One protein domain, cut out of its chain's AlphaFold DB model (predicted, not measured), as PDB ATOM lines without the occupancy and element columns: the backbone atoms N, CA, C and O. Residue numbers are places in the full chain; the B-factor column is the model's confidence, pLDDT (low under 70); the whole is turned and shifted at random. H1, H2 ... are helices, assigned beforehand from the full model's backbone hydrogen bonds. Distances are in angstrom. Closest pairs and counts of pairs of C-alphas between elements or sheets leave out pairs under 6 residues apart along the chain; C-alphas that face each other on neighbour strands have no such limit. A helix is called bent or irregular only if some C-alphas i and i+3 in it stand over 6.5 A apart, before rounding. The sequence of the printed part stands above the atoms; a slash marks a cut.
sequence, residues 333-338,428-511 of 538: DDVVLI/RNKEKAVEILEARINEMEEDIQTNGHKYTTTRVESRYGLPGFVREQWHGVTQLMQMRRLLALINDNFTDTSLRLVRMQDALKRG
ATOM      1  N   ASP A 333     140.398  92.520  -4.674       92.75
ATOM      2  CA  ASP A 333     140.657  93.656  -5.567       92.75
ATOM      3  C   ASP A 333     142.167  93.878  -5.820       92.75
ATOM      4  O   ASP A 333     142.552  94.520  -6.806       92.75
ATOM      5  N   ASP A 334     143.036  93.313  -4.971       94.75
ATOM      6  CA  ASP A 334     144.499  93.360  -5.085       94.75
ATOM      7  C   ASP A 334     145.084  92.206  -5.914       94.75
ATOM      8  O   ASP A 334     146.291  92.177  -6.146       94.75
ATOM      9  N   VAL A 335     144.263  91.283  -6.433       94.62
ATOM     10  CA  VAL A 335     144.744  90.089  -7.154       94.62
ATOM     11  C   VAL A 335     145.686  90.419  -8.320       94.62
ATOM     12  O   VAL A 335     146.672  89.722  -8.539       94.62
ATOM     13  N   VAL A 336     145.422  91.522  -9.024       95.25
ATOM     14  CA  VAL A 336     146.218  92.032 -10.155       95.25
ATOM     15  C   VAL A 336     147.607  92.538  -9.731       95.25
ATOM     16  O   VAL A 336     148.542  92.561 -10.531       95.25
ATOM     17  N   LEU A 337     147.761  92.934  -8.461       96.62
ATOM     18  CA  LEU A 337     149.014  93.433  -7.891       96.62
ATOM     19  C   LEU A 337     149.912  92.312  -7.365       96.62
ATOM     20  O   LEU A 337     151.090  92.562  -7.132       96.62
ATOM     21  N   ILE A 338     149.395  91.090  -7.194       96.88
ATOM     22  CA  ILE A 338     150.150  89.969  -6.614       96.88
ATOM     23  C   ILE A 338     151.472  89.697  -7.356       96.88
ATOM     24  O   ILE A 338     152.482  89.549  -6.667       96.88
ATOM     25  N   ARG A 428     157.545  99.404  -0.793       95.31
ATOM     26  CA  ARG A 428     157.269 100.809  -1.136       95.31
ATOM     27  C   ARG A 428     158.381 101.435  -1.980       95.31
ATOM     28  O   ARG A 428     158.345 102.646  -2.200       95.31
ATOM     29  N   ASN A 429     159.338 100.648  -2.454       94.50
ATOM     30  CA  ASN A 429     160.367 101.122  -3.363       94.50
ATOM     31  C   ASN A 429     159.728 101.491  -4.719       94.50
ATOM     32  O   ASN A 429     159.402 100.618  -5.528       94.50
ATOM     33  N   LYS A 430     159.471 102.789  -4.937       95.31
ATOM     34  CA  LYS A 430     158.772 103.294  -6.131       95.31
ATOM     35  C   LYS A 430     159.623 103.068  -7.372       95.31
ATOM     36  O   LYS A 430     159.102 102.629  -8.392       95.31
ATOM     37  N   GLU A 431     160.901 103.404  -7.276       92.69
ATOM     38  CA  GLU A 431     161.870 103.321  -8.359       92.69
ATOM     39  C   GLU A 431     161.956 101.880  -8.869       92.69
ATOM     40  O   GLU A 431     161.755 101.639 -10.059       92.69
ATOM     41  N   LYS A 432     162.093 100.909  -7.957       92.19
ATOM     42  CA  LYS A 432     162.103  99.490  -8.320       92.19
ATOM     43  C   LYS A 432     160.762  99.004  -8.869       92.19
ATOM     44  O   LYS A 432     160.731  98.211  -9.804       92.19
ATOM     45  N   ALA A 433     159.636  99.471  -8.324       95.75
ATOM     46  CA  ALA A 433     158.318  99.105  -8.843       95.75
ATOM     47  C   ALA A 433     158.110  99.578 -10.294       95.75
ATOM     48  O   ALA A 433     157.498  98.858 -11.084       95.75
ATOM     49  N   VAL A 434     158.611 100.770 -10.643       95.50
ATOM     50  CA  VAL A 434     158.601 101.290 -12.020       95.50
ATOM     51  C   VAL A 434     159.461 100.410 -12.924       95.50
ATOM     52  O   VAL A 434     158.951  99.924 -13.929       95.50
ATOM     53  N   GLU A 435     160.698 100.118 -12.518       91.19
ATOM     54  CA  GLU A 435     161.628  99.260 -13.266       91.19
ATOM     55  C   GLU A 435     161.043  97.861 -13.537       91.19
ATOM     56  O   GLU A 435     161.021  97.403 -14.679       91.19
ATOM     57  N   ILE A 436     160.477  97.209 -12.510       94.25
ATOM     58  CA  ILE A 436     159.828  95.894 -12.640       94.25
ATOM     59  C   ILE A 436     158.664  95.953 -13.637       94.25
ATOM     60  O   ILE A 436     158.495  95.039 -14.446       94.25
ATOM     61  N   LEU A 437     157.830  96.997 -13.574       95.94
ATOM     62  CA  LEU A 437     156.682  97.131 -14.471       95.94
ATOM     63  C   LEU A 437     157.114  97.383 -15.913       95.94
ATOM     64  O   LEU A 437     156.546  96.767 -16.810       95.94
ATOM     65  N   GLU A 438     158.096  98.254 -16.139       92.31
ATOM     66  CA  GLU A 438     158.643  98.528 -17.472       92.31
ATOM     67  C   GLU A 438     159.234  97.259 -18.090       92.31
ATOM     68  O   GLU A 438     158.825  96.864 -19.185       92.31
ATOM     69  N   ALA A 439     160.096  96.555 -17.350       88.56
ATOM     70  CA  ALA A 439     160.684  95.295 -17.793       88.56
ATOM     71  C   ALA A 439     159.608  94.243 -18.107       88.56
ATOM     72  O   ALA A 439     159.623  93.625 -19.172       88.56
ATOM     73  N   ARG A 440     158.619  94.073 -17.218       92.12
ATOM     74  CA  ARG A 440     157.573  93.057 -17.386       92.12
ATOM     75  C   ARG A 440     156.595  93.375 -18.518       92.12
ATOM     76  O   ARG A 440     156.093  92.455 -19.161       92.12
ATOM     77  N   ILE A 441     156.291  94.652 -18.753       94.12
ATOM     78  CA  ILE A 441     155.468  95.086 -19.890       94.12
ATOM     79  C   ILE A 441     156.183  94.746 -21.198       94.12
ATOM     80  O   ILE A 441     155.566  94.109 -22.049       94.12
ATOM     81  N   ASN A 442     157.469  95.089 -21.319       87.19
ATOM     82  CA  ASN A 442     158.265  94.786 -22.510       87.19
ATOM     83  C   ASN A 442     158.346  93.271 -22.760       87.19
ATOM     84  O   ASN A 442     158.019  92.814 -23.854       87.19
ATOM     85  N   GLU A 443     158.656  92.480 -21.726       89.81
ATOM     86  CA  GLU A 443     158.706  91.011 -21.815       89.81
ATOM     87  C   GLU A 443     157.372  90.425 -22.309       89.81
ATOM     88  O   GLU A 443     157.340  89.587 -23.209       89.81
ATOM     89  N   MET A 444     156.242  90.876 -21.753       92.56
ATOM     90  CA  MET A 444     154.924  90.386 -22.165       92.56
ATOM     91  C   MET A 444     154.533  90.845 -23.576       92.56
ATOM     92  O   MET A 444     153.806  90.132 -24.267       92.56
ATOM     93  N   GLU A 445     154.976  92.019 -24.024       90.25
ATOM     94  CA  GLU A 445     154.729  92.495 -25.388       90.25
ATOM     95  C   GLU A 445     155.462  91.646 -26.428       90.25
ATOM     96  O   GLU A 445     154.852  91.254 -27.427       90.25
ATOM     97  N   GLU A 446     156.720  91.296 -26.165       86.25
ATOM     98  CA  GLU A 446     157.506  90.383 -27.000       86.25
ATOM     99  C   GLU A 446     156.944  88.952 -26.965       86.25
ATOM    100  O   GLU A 446     156.758  88.308 -28.007       86.25
ATOM    101  N   ASP A 447     156.593  88.459 -25.775       90.75
ATOM    102  CA  ASP A 447     156.056  87.112 -25.594       90.75
ATOM    103  C   ASP A 447     154.686  86.941 -26.273       90.75
ATOM    104  O   ASP A 447     154.409  85.893 -26.852       90.75
ATOM    105  N   ILE A 448     153.827  87.967 -26.320       92.75
ATOM    106  CA  ILE A 448     152.555  87.890 -27.065       92.75
ATOM    107  C   ILE A 448     152.785  87.699 -28.571       92.75
ATOM    108  O   ILE A 448     152.019  86.971 -29.213       92.75
ATOM    109  N   GLN A 449     153.812  88.328 -29.148       87.25
ATOM    110  CA  GLN A 449     154.085  88.228 -30.586       87.25
ATOM    111  C   GLN A 449     154.511  86.812 -30.987       87.25
ATOM    112  O   GLN A 449     154.091  86.306 -32.027       87.25
ATOM    113  N   THR A 450     155.300  86.150 -30.140       88.81
ATOM    114  CA  THR A 450     155.841  84.809 -30.404       88.81
ATOM    115  C   THR A 450     154.943  83.687 -29.867       88.81
ATOM    116  O   THR A 450     154.836  82.622 -30.480       88.81
ATOM    117  N   ASN A 451     154.223  83.933 -28.768       93.44
ATOM    118  CA  ASN A 451     153.425  82.956 -28.023       93.44
ATOM    119  C   ASN A 451     151.939  83.340 -27.873       93.44
ATOM    120  O   ASN A 451     151.269  82.888 -26.942       93.44
ATOM    121  N   GLY A 452     151.358  84.097 -28.810       94.81
ATOM    122  CA  GLY A 452     149.965  84.580 -28.726       94.81
ATOM    123  C   GLY A 452     148.881  83.503 -28.517       94.81
ATOM    124  O   GLY A 452     147.801  83.783 -27.984       94.81
ATOM    125  N   HIS A 453     149.165  82.244 -28.867       95.88
ATOM    126  CA  HIS A 453     148.290  81.111 -28.562       95.88
ATOM    127  C   HIS A 453     148.140  80.872 -27.045       95.88
ATOM    128  O   HIS A 453     147.024  80.613 -26.600       95.88
ATOM    129  N   LYS A 454     149.205  81.040 -26.240       95.50
ATOM    130  CA  LYS A 454     149.161  80.902 -24.770       95.50
ATOM    131  C   LYS A 454     148.214  81.929 -24.151       95.50
ATOM    132  O   LYS A 454     147.305  81.568 -23.411       95.50
ATOM    133  N   TYR A 455     148.352  83.194 -24.546       96.06
ATOM    134  CA  TYR A 455     147.488  84.293 -24.105       96.06
ATOM    135  C   TYR A 455     146.023  84.088 -24.496       96.06
ATOM    136  O   TYR A 455     145.117  84.389 -23.718       96.06
ATOM    137  N   THR A 456     145.778  83.545 -25.691       96.25
ATOM    138  CA  THR A 456     144.424  83.197 -26.137       96.25
ATOM    139  C   THR A 456     143.818  82.107 -25.251       96.25
ATOM    140  O   THR A 456     142.677  82.255 -24.814       96.25
ATOM    141  N   THR A 457     144.578  81.051 -24.945       95.88
ATOM    142  CA  THR A 457     144.143  79.972 -24.047       95.88
ATOM    143  C   THR A 457     143.812  80.505 -22.653       95.88
ATOM    144  O   THR A 457     142.678  80.327 -22.211       95.88
ATOM    145  N   THR A 458     144.716  81.255 -22.012       95.81
ATOM    146  CA  THR A 458     144.479  81.866 -20.688       95.81
ATOM    147  C   THR A 458     143.223  82.740 -20.682       95.81
ATOM    148  O   THR A 458     142.374  82.647 -19.791       95.81
ATOM    149  N   ARG A 459     143.032  83.547 -21.733       96.00
ATOM    150  CA  ARG A 459     141.855  84.410 -21.866       96.00
ATOM    151  C   ARG A 459     140.559  83.611 -21.980       96.00
ATOM    152  O   ARG A 459     139.531  84.038 -21.453       96.00
ATOM    153  N   VAL A 460     140.584  82.484 -22.683       96.50
ATOM    154  CA  VAL A 460     139.440  81.576 -22.813       96.50
ATOM    155  C   VAL A 460     139.159  80.883 -21.476       96.50
ATOM    156  O   VAL A 460     138.018  80.918 -21.019       96.50
ATOM    157  N   GLU A 461     140.184  80.358 -20.802       93.12
ATOM    158  CA  GLU A 461     140.096  79.729 -19.472       93.12
ATOM    159  C   GLU A 461     139.528  80.663 -18.401       93.12
ATOM    160  O   GLU A 461     138.742  80.232 -17.554       93.12
ATOM    161  N   SER A 462     139.814  81.966 -18.498       95.31
ATOM    162  CA  SER A 462     139.269  82.991 -17.594       95.31
ATOM    163  C   SER A 462     137.738  83.049 -17.533       95.31
ATOM    164  O   SER A 462     137.171  83.645 -16.617       95.31
ATOM    165  N   ARG A 463     137.049  82.443 -18.508       94.00
ATOM    166  CA  ARG A 463     135.585  82.390 -18.587       94.00
ATOM    167  C   ARG A 463     134.975  81.145 -17.947       94.00
ATOM    168  O   ARG A 463     133.752  81.097 -17.842       94.00
ATOM    169  N   TYR A 464     135.787  80.168 -17.543       88.75
ATOM    170  CA  TYR A 464     135.304  78.862 -17.086       88.75
ATOM    171  C   TYR A 464     135.462  78.618 -15.582       88.75
ATOM    172  O   TYR A 464     134.766  77.756 -15.055       88.75
ATOM    173  N   GLY A 465     136.305  79.376 -14.877       86.75
ATOM    174  CA  GLY A 465     136.479  79.203 -13.433       86.75
ATOM    175  C   GLY A 465     137.295  80.306 -12.770       86.75
ATOM    176  O   GLY A 465     137.963  81.097 -13.441       86.75
ATOM    177  N   LEU A 466     137.248  80.346 -11.435       89.62
ATOM    178  CA  LEU A 466     137.996  81.321 -10.638       89.62
ATOM    179  C   LEU A 466     139.522  81.202 -10.826       89.62
ATOM    180  O   LEU A 466     140.138  82.246 -11.038       89.62
ATOM    181  N   PRO A 467     140.146  80.001 -10.848       91.81
ATOM    182  CA  PRO A 467     141.582  79.888 -11.111       91.81
ATOM    183  C   PRO A 467     141.974  80.473 -12.470       91.81
ATOM    184  O   PRO A 467     142.927  81.242 -12.556       91.81
ATOM    185  N   GLY A 468     141.191  80.195 -13.521       94.00
ATOM    186  CA  GLY A 468     141.406  80.780 -14.846       94.00
ATOM    187  C   GLY A 468     141.274  82.305 -14.837       94.00
ATOM    188  O   GLY A 468     142.081  83.003 -15.447       94.00
ATOM    189  N   PHE A 469     140.273  82.846 -14.127       94.81
ATOM    190  CA  PHE A 469     140.097  84.294 -13.989       94.81
ATOM    191  C   PHE A 469     141.300  84.943 -13.300       94.81
ATOM    192  O   PHE A 469     141.802  85.954 -13.786       94.81
ATOM    193  N   VAL A 470     141.770  84.353 -12.199       95.44
ATOM    194  CA  VAL A 470     142.917  84.845 -11.427       95.44
ATOM    195  C   VAL A 470     144.209  84.752 -12.243       95.44
ATOM    196  O   VAL A 470     144.923  85.745 -12.346       95.44
ATOM    197  N   ARG A 471     144.472  83.628 -12.922       95.81
ATOM    198  CA  ARG A 471     145.645  83.467 -13.806       95.81
ATOM    199  C   ARG A 471     145.666  84.485 -14.951       95.81
ATOM    200  O   ARG A 471     146.732  84.981 -15.302       95.81
ATOM    201  N   GLU A 472     144.512  84.877 -15.488       97.25
ATOM    202  CA  GLU A 472     144.412  85.966 -16.472       97.25
ATOM    203  C   GLU A 472     144.783  87.339 -15.874       97.25
ATOM    204  O   GLU A 472     145.331  88.180 -16.595       97.25
ATOM    205  N   GLN A 473     144.541  87.562 -14.573       96.69
ATOM    206  CA  GLN A 473     145.031  88.740 -13.840       96.69
ATOM    207  C   GLN A 473     146.510  88.627 -13.456       96.69
ATOM    208  O   GLN A 473     147.080  89.621 -13.052       96.69
ATOM    209  N   TRP A 474     147.143  87.456 -13.528       95.75
ATOM    210  CA  TRP A 474     148.556  87.294 -13.156       95.75
ATOM    211  C   TRP A 474     149.493  87.235 -14.360       95.75
ATOM    212  O   TRP A 474     150.606  87.752 -14.304       95.75
ATOM    213  N   HIS A 475     149.038  86.628 -15.457       94.06
ATOM    214  CA  HIS A 475     149.877  86.299 -16.615       94.06
ATOM    215  C   HIS A 475     149.193  86.569 -17.964       94.06
ATOM    216  O   HIS A 475     149.795  86.363 -19.012       94.06
ATOM    217  N   GLY A 476     147.927  86.995 -17.965       95.94
ATOM    218  CA  GLY A 476     147.136  87.147 -19.184       95.94
ATOM    219  C   GLY A 476     147.220  88.524 -19.841       95.94
ATOM    220  O   GLY A 476     147.900  89.442 -19.382       95.94
ATOM    221  N   VAL A 477     146.440  88.707 -20.909       96.31
ATOM    222  CA  VAL A 477     146.344  90.002 -21.612       96.31
ATOM    223  C   VAL A 477     145.765  91.083 -20.693       96.31
ATOM    224  O   VAL A 477     146.132  92.255 -20.790       96.31
ATOM    225  N   THR A 478     144.867  90.699 -19.777       96.12
ATOM    226  CA  THR A 478     144.351  91.620 -18.755       96.12
ATOM    227  C   THR A 478     145.478  92.149 -17.891       96.12
ATOM    228  O   THR A 478     145.520  93.358 -17.675       96.12
ATOM    229  N   GLN A 479     146.408  91.291 -17.467       96.31
ATOM    230  CA  GLN A 479     147.543  91.733 -16.669       96.31
ATOM    231  C   GLN A 479     148.389  92.769 -17.409       96.31
ATOM    232  O   GLN A 479     148.620  93.844 -16.867       96.31
ATOM    233  N   LEU A 480     148.752  92.523 -18.674       96.25
ATOM    234  CA  LEU A 480     149.494  93.500 -19.483       96.25
ATOM    235  C   LEU A 480     148.786  94.863 -19.542       96.25
ATOM    236  O   LEU A 480     149.390  95.911 -19.308       96.25
ATOM    237  N   MET A 481     147.478  94.863 -19.812       96.00
ATOM    238  CA  MET A 481     146.697  96.102 -19.865       96.00
ATOM    239  C   MET A 481     146.657  96.828 -18.515       96.00
ATOM    240  O   MET A 481     146.679  98.060 -18.487       96.00
ATOM    241  N   GLN A 482     146.568  96.089 -17.408       95.56
ATOM    242  CA  GLN A 482     146.514  96.672 -16.068       95.56
ATOM    243  C   GLN A 482     147.880  97.167 -15.603       95.56
ATOM    244  O   GLN A 482     147.944  98.250 -15.035       95.56
ATOM    245  N   MET A 483     148.968  96.463 -15.916       95.75
ATOM    246  CA  MET A 483     150.328  96.925 -15.632       95.75
ATOM    247  C   MET A 483     150.641  98.234 -16.354       95.75
ATOM    248  O   MET A 483     151.133  99.156 -15.718       95.75
ATOM    249  N   ARG A 484     150.268  98.384 -17.636       95.19
ATOM    250  CA  ARG A 484     150.430  99.662 -18.363       95.19
ATOM    251  C   ARG A 484     149.701 100.819 -17.671       95.19
ATOM    252  O   ARG A 484     150.228 101.924 -17.560       95.19
ATOM    253  N   ARG A 485     148.481 100.574 -17.180       94.75
ATOM    254  CA  ARG A 485     147.710 101.574 -16.419       94.75
ATOM    255  C   ARG A 485     148.335 101.862 -15.059       94.75
ATOM    256  O   ARG A 485     148.363 103.016 -14.642       94.75
ATOM    257  N   LEU A 486     148.813 100.824 -14.380       94.38
ATOM    258  CA  LEU A 486     149.466 100.933 -13.088       94.38
ATOM    259  C   LEU A 486     150.761 101.735 -13.208       94.38
ATOM    260  O   LEU A 486     150.950 102.654 -12.429       94.38
ATOM    261  N   LEU A 487     151.592 101.464 -14.213       95.31
ATOM    262  CA  LEU A 487     152.818 102.209 -14.485       95.31
ATOM    263  C   LEU A 487     152.532 103.709 -14.661       95.31
ATOM    264  O   LEU A 487     153.152 104.539 -13.999       95.31
ATOM    265  N   ALA A 488     151.521 104.061 -15.466       93.69
ATOM    266  CA  ALA A 488     151.085 105.450 -15.617       93.69
ATOM    267  C   ALA A 488     150.636 106.071 -14.277       93.69
ATOM    268  O   ALA A 488     151.027 107.190 -13.953       93.69
ATOM    269  N   LEU A 489     149.867 105.331 -13.469       92.19
ATOM    270  CA  LEU A 489     149.406 105.791 -12.157       92.19
ATOM    271  C   LEU A 489     150.560 105.994 -11.166       92.19
ATOM    272  O   LEU A 489     150.572 106.992 -10.456       92.19
ATOM    273  N   ILE A 490     151.514 105.062 -11.099       92.69
ATOM    274  CA  ILE A 490     152.653 105.117 -10.171       92.69
ATOM    275  C   ILE A 490     153.563 106.299 -10.504       92.69
ATOM    276  O   ILE A 490     154.045 106.976  -9.587       92.69
ATOM    277  N   ASN A 491     153.770 106.572 -11.796       87.44
ATOM    278  CA  ASN A 491     154.546 107.721 -12.249       87.44
ATOM    279  C   ASN A 491     153.970 109.033 -11.697       87.44
ATOM    280  O   ASN A 491     154.730 109.824 -11.130       87.44
ATOM    281  N   ASP A 492     152.643 109.184 -11.717       87.00
ATOM    282  CA  ASP A 492     151.940 110.350 -11.173       87.00
ATOM    283  C   ASP A 492     151.843 110.344  -9.631       87.00
ATOM    284  O   ASP A 492     152.202 111.321  -8.970       87.00
ATOM    285  N   ASN A 493     151.340 109.258  -9.032       88.75
ATOM    286  CA  ASN A 493     151.096 109.126  -7.594       88.75
ATOM    287  C   ASN A 493     151.169 107.664  -7.114       88.75
ATOM    288  O   ASN A 493     150.240 106.877  -7.292       88.75
ATOM    289  N   PHE A 494     152.237 107.334  -6.384       92.75
ATOM    290  CA  PHE A 494     152.460 105.990  -5.847       92.75
ATOM    291  C   PHE A 494     151.770 105.714  -4.498       92.75
ATOM    292  O   PHE A 494     151.741 104.572  -4.049       92.75
ATOM    293  N   THR A 495     151.210 106.723  -3.819       94.19
ATOM    294  CA  THR A 495     150.744 106.573  -2.427       94.19
ATOM    295  C   THR A 495     149.634 105.532  -2.258       94.19
ATOM    296  O   THR A 495     149.654 104.785  -1.287       94.19
ATOM    297  N   ASP A 496     148.665 105.465  -3.172       92.19
ATOM    298  CA  ASP A 496     147.573 104.486  -3.056       92.19
ATOM    299  C   ASP A 496     148.079 103.054  -3.276       92.19
ATOM    300  O   ASP A 496     147.865 102.175  -2.440       92.19
ATOM    301  N   THR A 497     148.845 102.841  -4.350       94.94
ATOM    302  CA  THR A 497     149.470 101.548  -4.655       94.94
ATOM    303  C   THR A 497     150.380 101.081  -3.523       94.94
ATOM    304  O   THR A 497     150.296  99.925  -3.115       94.94
ATOM    305  N   SER A 498     151.208 101.965  -2.962       96.31
ATOM    306  CA  SER A 498     152.113 101.603  -1.870       96.31
ATOM    307  C   SER A 498     151.358 101.200  -0.604       96.31
ATOM    308  O   SER A 498     151.735 100.233   0.052       96.31
ATOM    309  N   LEU A 499     150.241 101.864  -0.284       96.38
ATOM    310  CA  LEU A 499     149.380 101.464   0.829       96.38
ATOM    311  C   LEU A 499     148.744 100.088   0.603       96.38
ATOM    312  O   LEU A 499     148.625  99.323   1.559       96.38
ATOM    313  N   ARG A 500     148.349  99.759  -0.633       96.56
ATOM    314  CA  ARG A 500     147.835  98.424  -0.989       96.56
ATOM    315  C   ARG A 500     148.923  97.358  -0.830       96.56
ATOM    316  O   ARG A 500     148.705  96.385  -0.118       96.56
ATOM    317  N   LEU A 501     150.124  97.597  -1.360       97.12
ATOM    318  CA  LEU A 501     151.276  96.692  -1.227       97.12
ATOM    319  C   LEU A 501     151.673  96.455   0.240       97.12
ATOM    320  O   LEU A 501     151.913  95.317   0.642       97.12
ATOM    321  N   VAL A 502     151.665  97.499   1.075       96.50
ATOM    322  CA  VAL A 502     151.907  97.365   2.524       96.50
ATOM    323  C   VAL A 502     150.816  96.528   3.191       96.50
ATOM    324  O   VAL A 502     151.129  95.644   3.982       96.50
ATOM    325  N   ARG A 503     149.536  96.736   2.848       96.06
ATOM    326  CA  ARG A 503     148.439  95.906   3.377       96.06
ATOM    327  C   ARG A 503     148.578  94.442   2.970       96.06
ATOM    328  O   ARG A 503     148.283  93.578   3.794       96.06
ATOM    329  N   MET A 504     149.029  94.166   1.746       96.00
ATOM    330  CA  MET A 504     149.327  92.809   1.278       96.00
ATOM    331  C   MET A 504     150.469  92.189   2.094       96.00
ATOM    332  O   MET A 504     150.324  91.070   2.585       96.00
ATOM    333  N   GLN A 505     151.558  92.928   2.334       95.06
ATOM    334  CA  GLN A 505     152.660  92.469   3.191       95.06
ATOM    335  C   GLN A 505     152.194  92.207   4.629       95.06
ATOM    336  O   GLN A 505     152.524  91.176   5.213       95.06
ATOM    337  N   ASP A 506     151.365  93.086   5.192       93.31
ATOM    338  CA  ASP A 506     150.772  92.906   6.518       93.31
ATOM    339  C   ASP A 506     149.801  91.721   6.569       93.31
ATOM    340  O   ASP A 506     149.666  91.080   7.613       93.31
ATOM    341  N   ALA A 507     149.071  91.434   5.487       92.25
ATOM    342  CA  ALA A 507     148.215  90.255   5.384       92.25
ATOM    343  C   ALA A 507     149.055  88.971   5.372       92.25
ATOM    344  O   ALA A 507     148.753  88.051   6.131       92.25
ATOM    345  N   LEU A 508     150.158  88.959   4.617       91.06
ATOM    346  CA  LEU A 508     151.115  87.853   4.578       91.06
ATOM    347  C   LEU A 508     151.750  87.612   5.961       91.06
ATOM    348  O   LEU A 508     151.722  86.494   6.473       91.06
ATOM    349  N   LYS A 509     152.222  88.678   6.626       88.62
ATOM    350  CA  LYS A 509     152.801  88.643   7.986       88.62
ATOM    351  C   LYS A 509     151.813  88.162   9.053       88.62
ATOM    352  O   LYS A 509     152.215  87.526  10.026       88.62
ATOM    353  N   ARG A 510     150.525  88.492   8.901       82.81
ATOM    354  CA  ARG A 510     149.435  88.065   9.799       82.81
ATOM    355  C   ARG A 510     148.825  86.717   9.412       82.81
ATOM    356  O   ARG A 510     147.921  86.262  10.114       82.81
ATOM    357  N   GLY A 511     149.275  86.108   8.315       72.12
ATOM    358  CA  GLY A 511     148.817  84.801   7.865       72.12
ATOM    359  C   GLY A 511     148.950  83.756   8.973       72.12
ATOM    360  O   GLY A 511     149.882  83.781   9.781       72.12
TER     361      GLY A 511
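Overview. This is residues 333 to 338 and 428 to 511 of the 538 residues of the protein "Hypothetical protein" of Pseudo-nitzschia delicatissima (UniProt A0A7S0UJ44). The domain is a U of helices: H2a, the long arm of the bent helix H2, and H4 lie side by side as its base, the hairpin of H2b and H3 makes one wall, and H5 makes the other. The short H1 sits in the gap between H3 and H5, and residues 505 to 511, at the far end of H5, stick out. The printed part has 90 residues with five named helices, in the order H1, H2, H3, H4, H5, and no named strand; its class is all helix. It is only just compact, close to loose, with a radius of gyration of the C-alphas of 14.2 A and spans of 36 by 29 by 17 A.

Arrangement. H1, residues 333 to 338, touches H3, residues 466 to 475, at a steep tilt of 48 degrees, the same way; their closest C-alphas, of Val 336 and Gln 473, are 5.1 A apart. H2, residues 430 to 461, was assigned as one helix by its hydrogen bonds but is bent: C-alphas 450 and 453 are 8.6 A apart, and its arms, H2a and H2b, stand about perpendicular at 75 degrees. H2b and H3 touch as a helical hairpin, opposite ways at a shallow tilt of 33 degrees, only just short of steep; the closest C-alphas are those of Glu 461 and Gly 468, 4.9 A apart. H4, residues 477 to 492, touches H3 only at the corner by their link, and only just, with 3 pairs of C-alphas within 8 A. H4 touches H2a at a shallow tilt of 29 degrees, opposite ways, the C-alphas of Ile 441 and Leu 480 being closest at 6.2 A. H5, residues 495 to 509, touches no helix but is near H1 and H4; it is apart from H3 and only just apart from H2a, at 8.1 A. Every O i to N i+4 pair is within hydrogen-bond range in H2b, H3, H4 and H5, against 1 of 2 in H1 and 16 of 17 in H2a.

Along the chain. H1 begins at C-alpha 333, (140.657, 93.656, -5.567), and is irregular: C-alphas 333 and 336 are 7.4 A apart. H2a, residues 430 to 450, is 30.7 A long, and H2b, residues 453 to 461, is 12.3 A. H3 is 14.2 A, H4 23.5 A and H5 20.8 A, ending at C-alpha 509, (152.801, 88.643, 7.986).

Size, cuts and confidence. The C-alphas of Thr 450 and Arg 510, the two farthest apart, are 40.8 A apart. Residues 339 to 427 are not printed, and C-alphas 338 and 428 are 14.1 A apart across this cut. The links H2 to H3, H3 to H4 and H4 to H5 are tight. The mean pLDDT of the printed part is 93.3, and no printed residue is under 70.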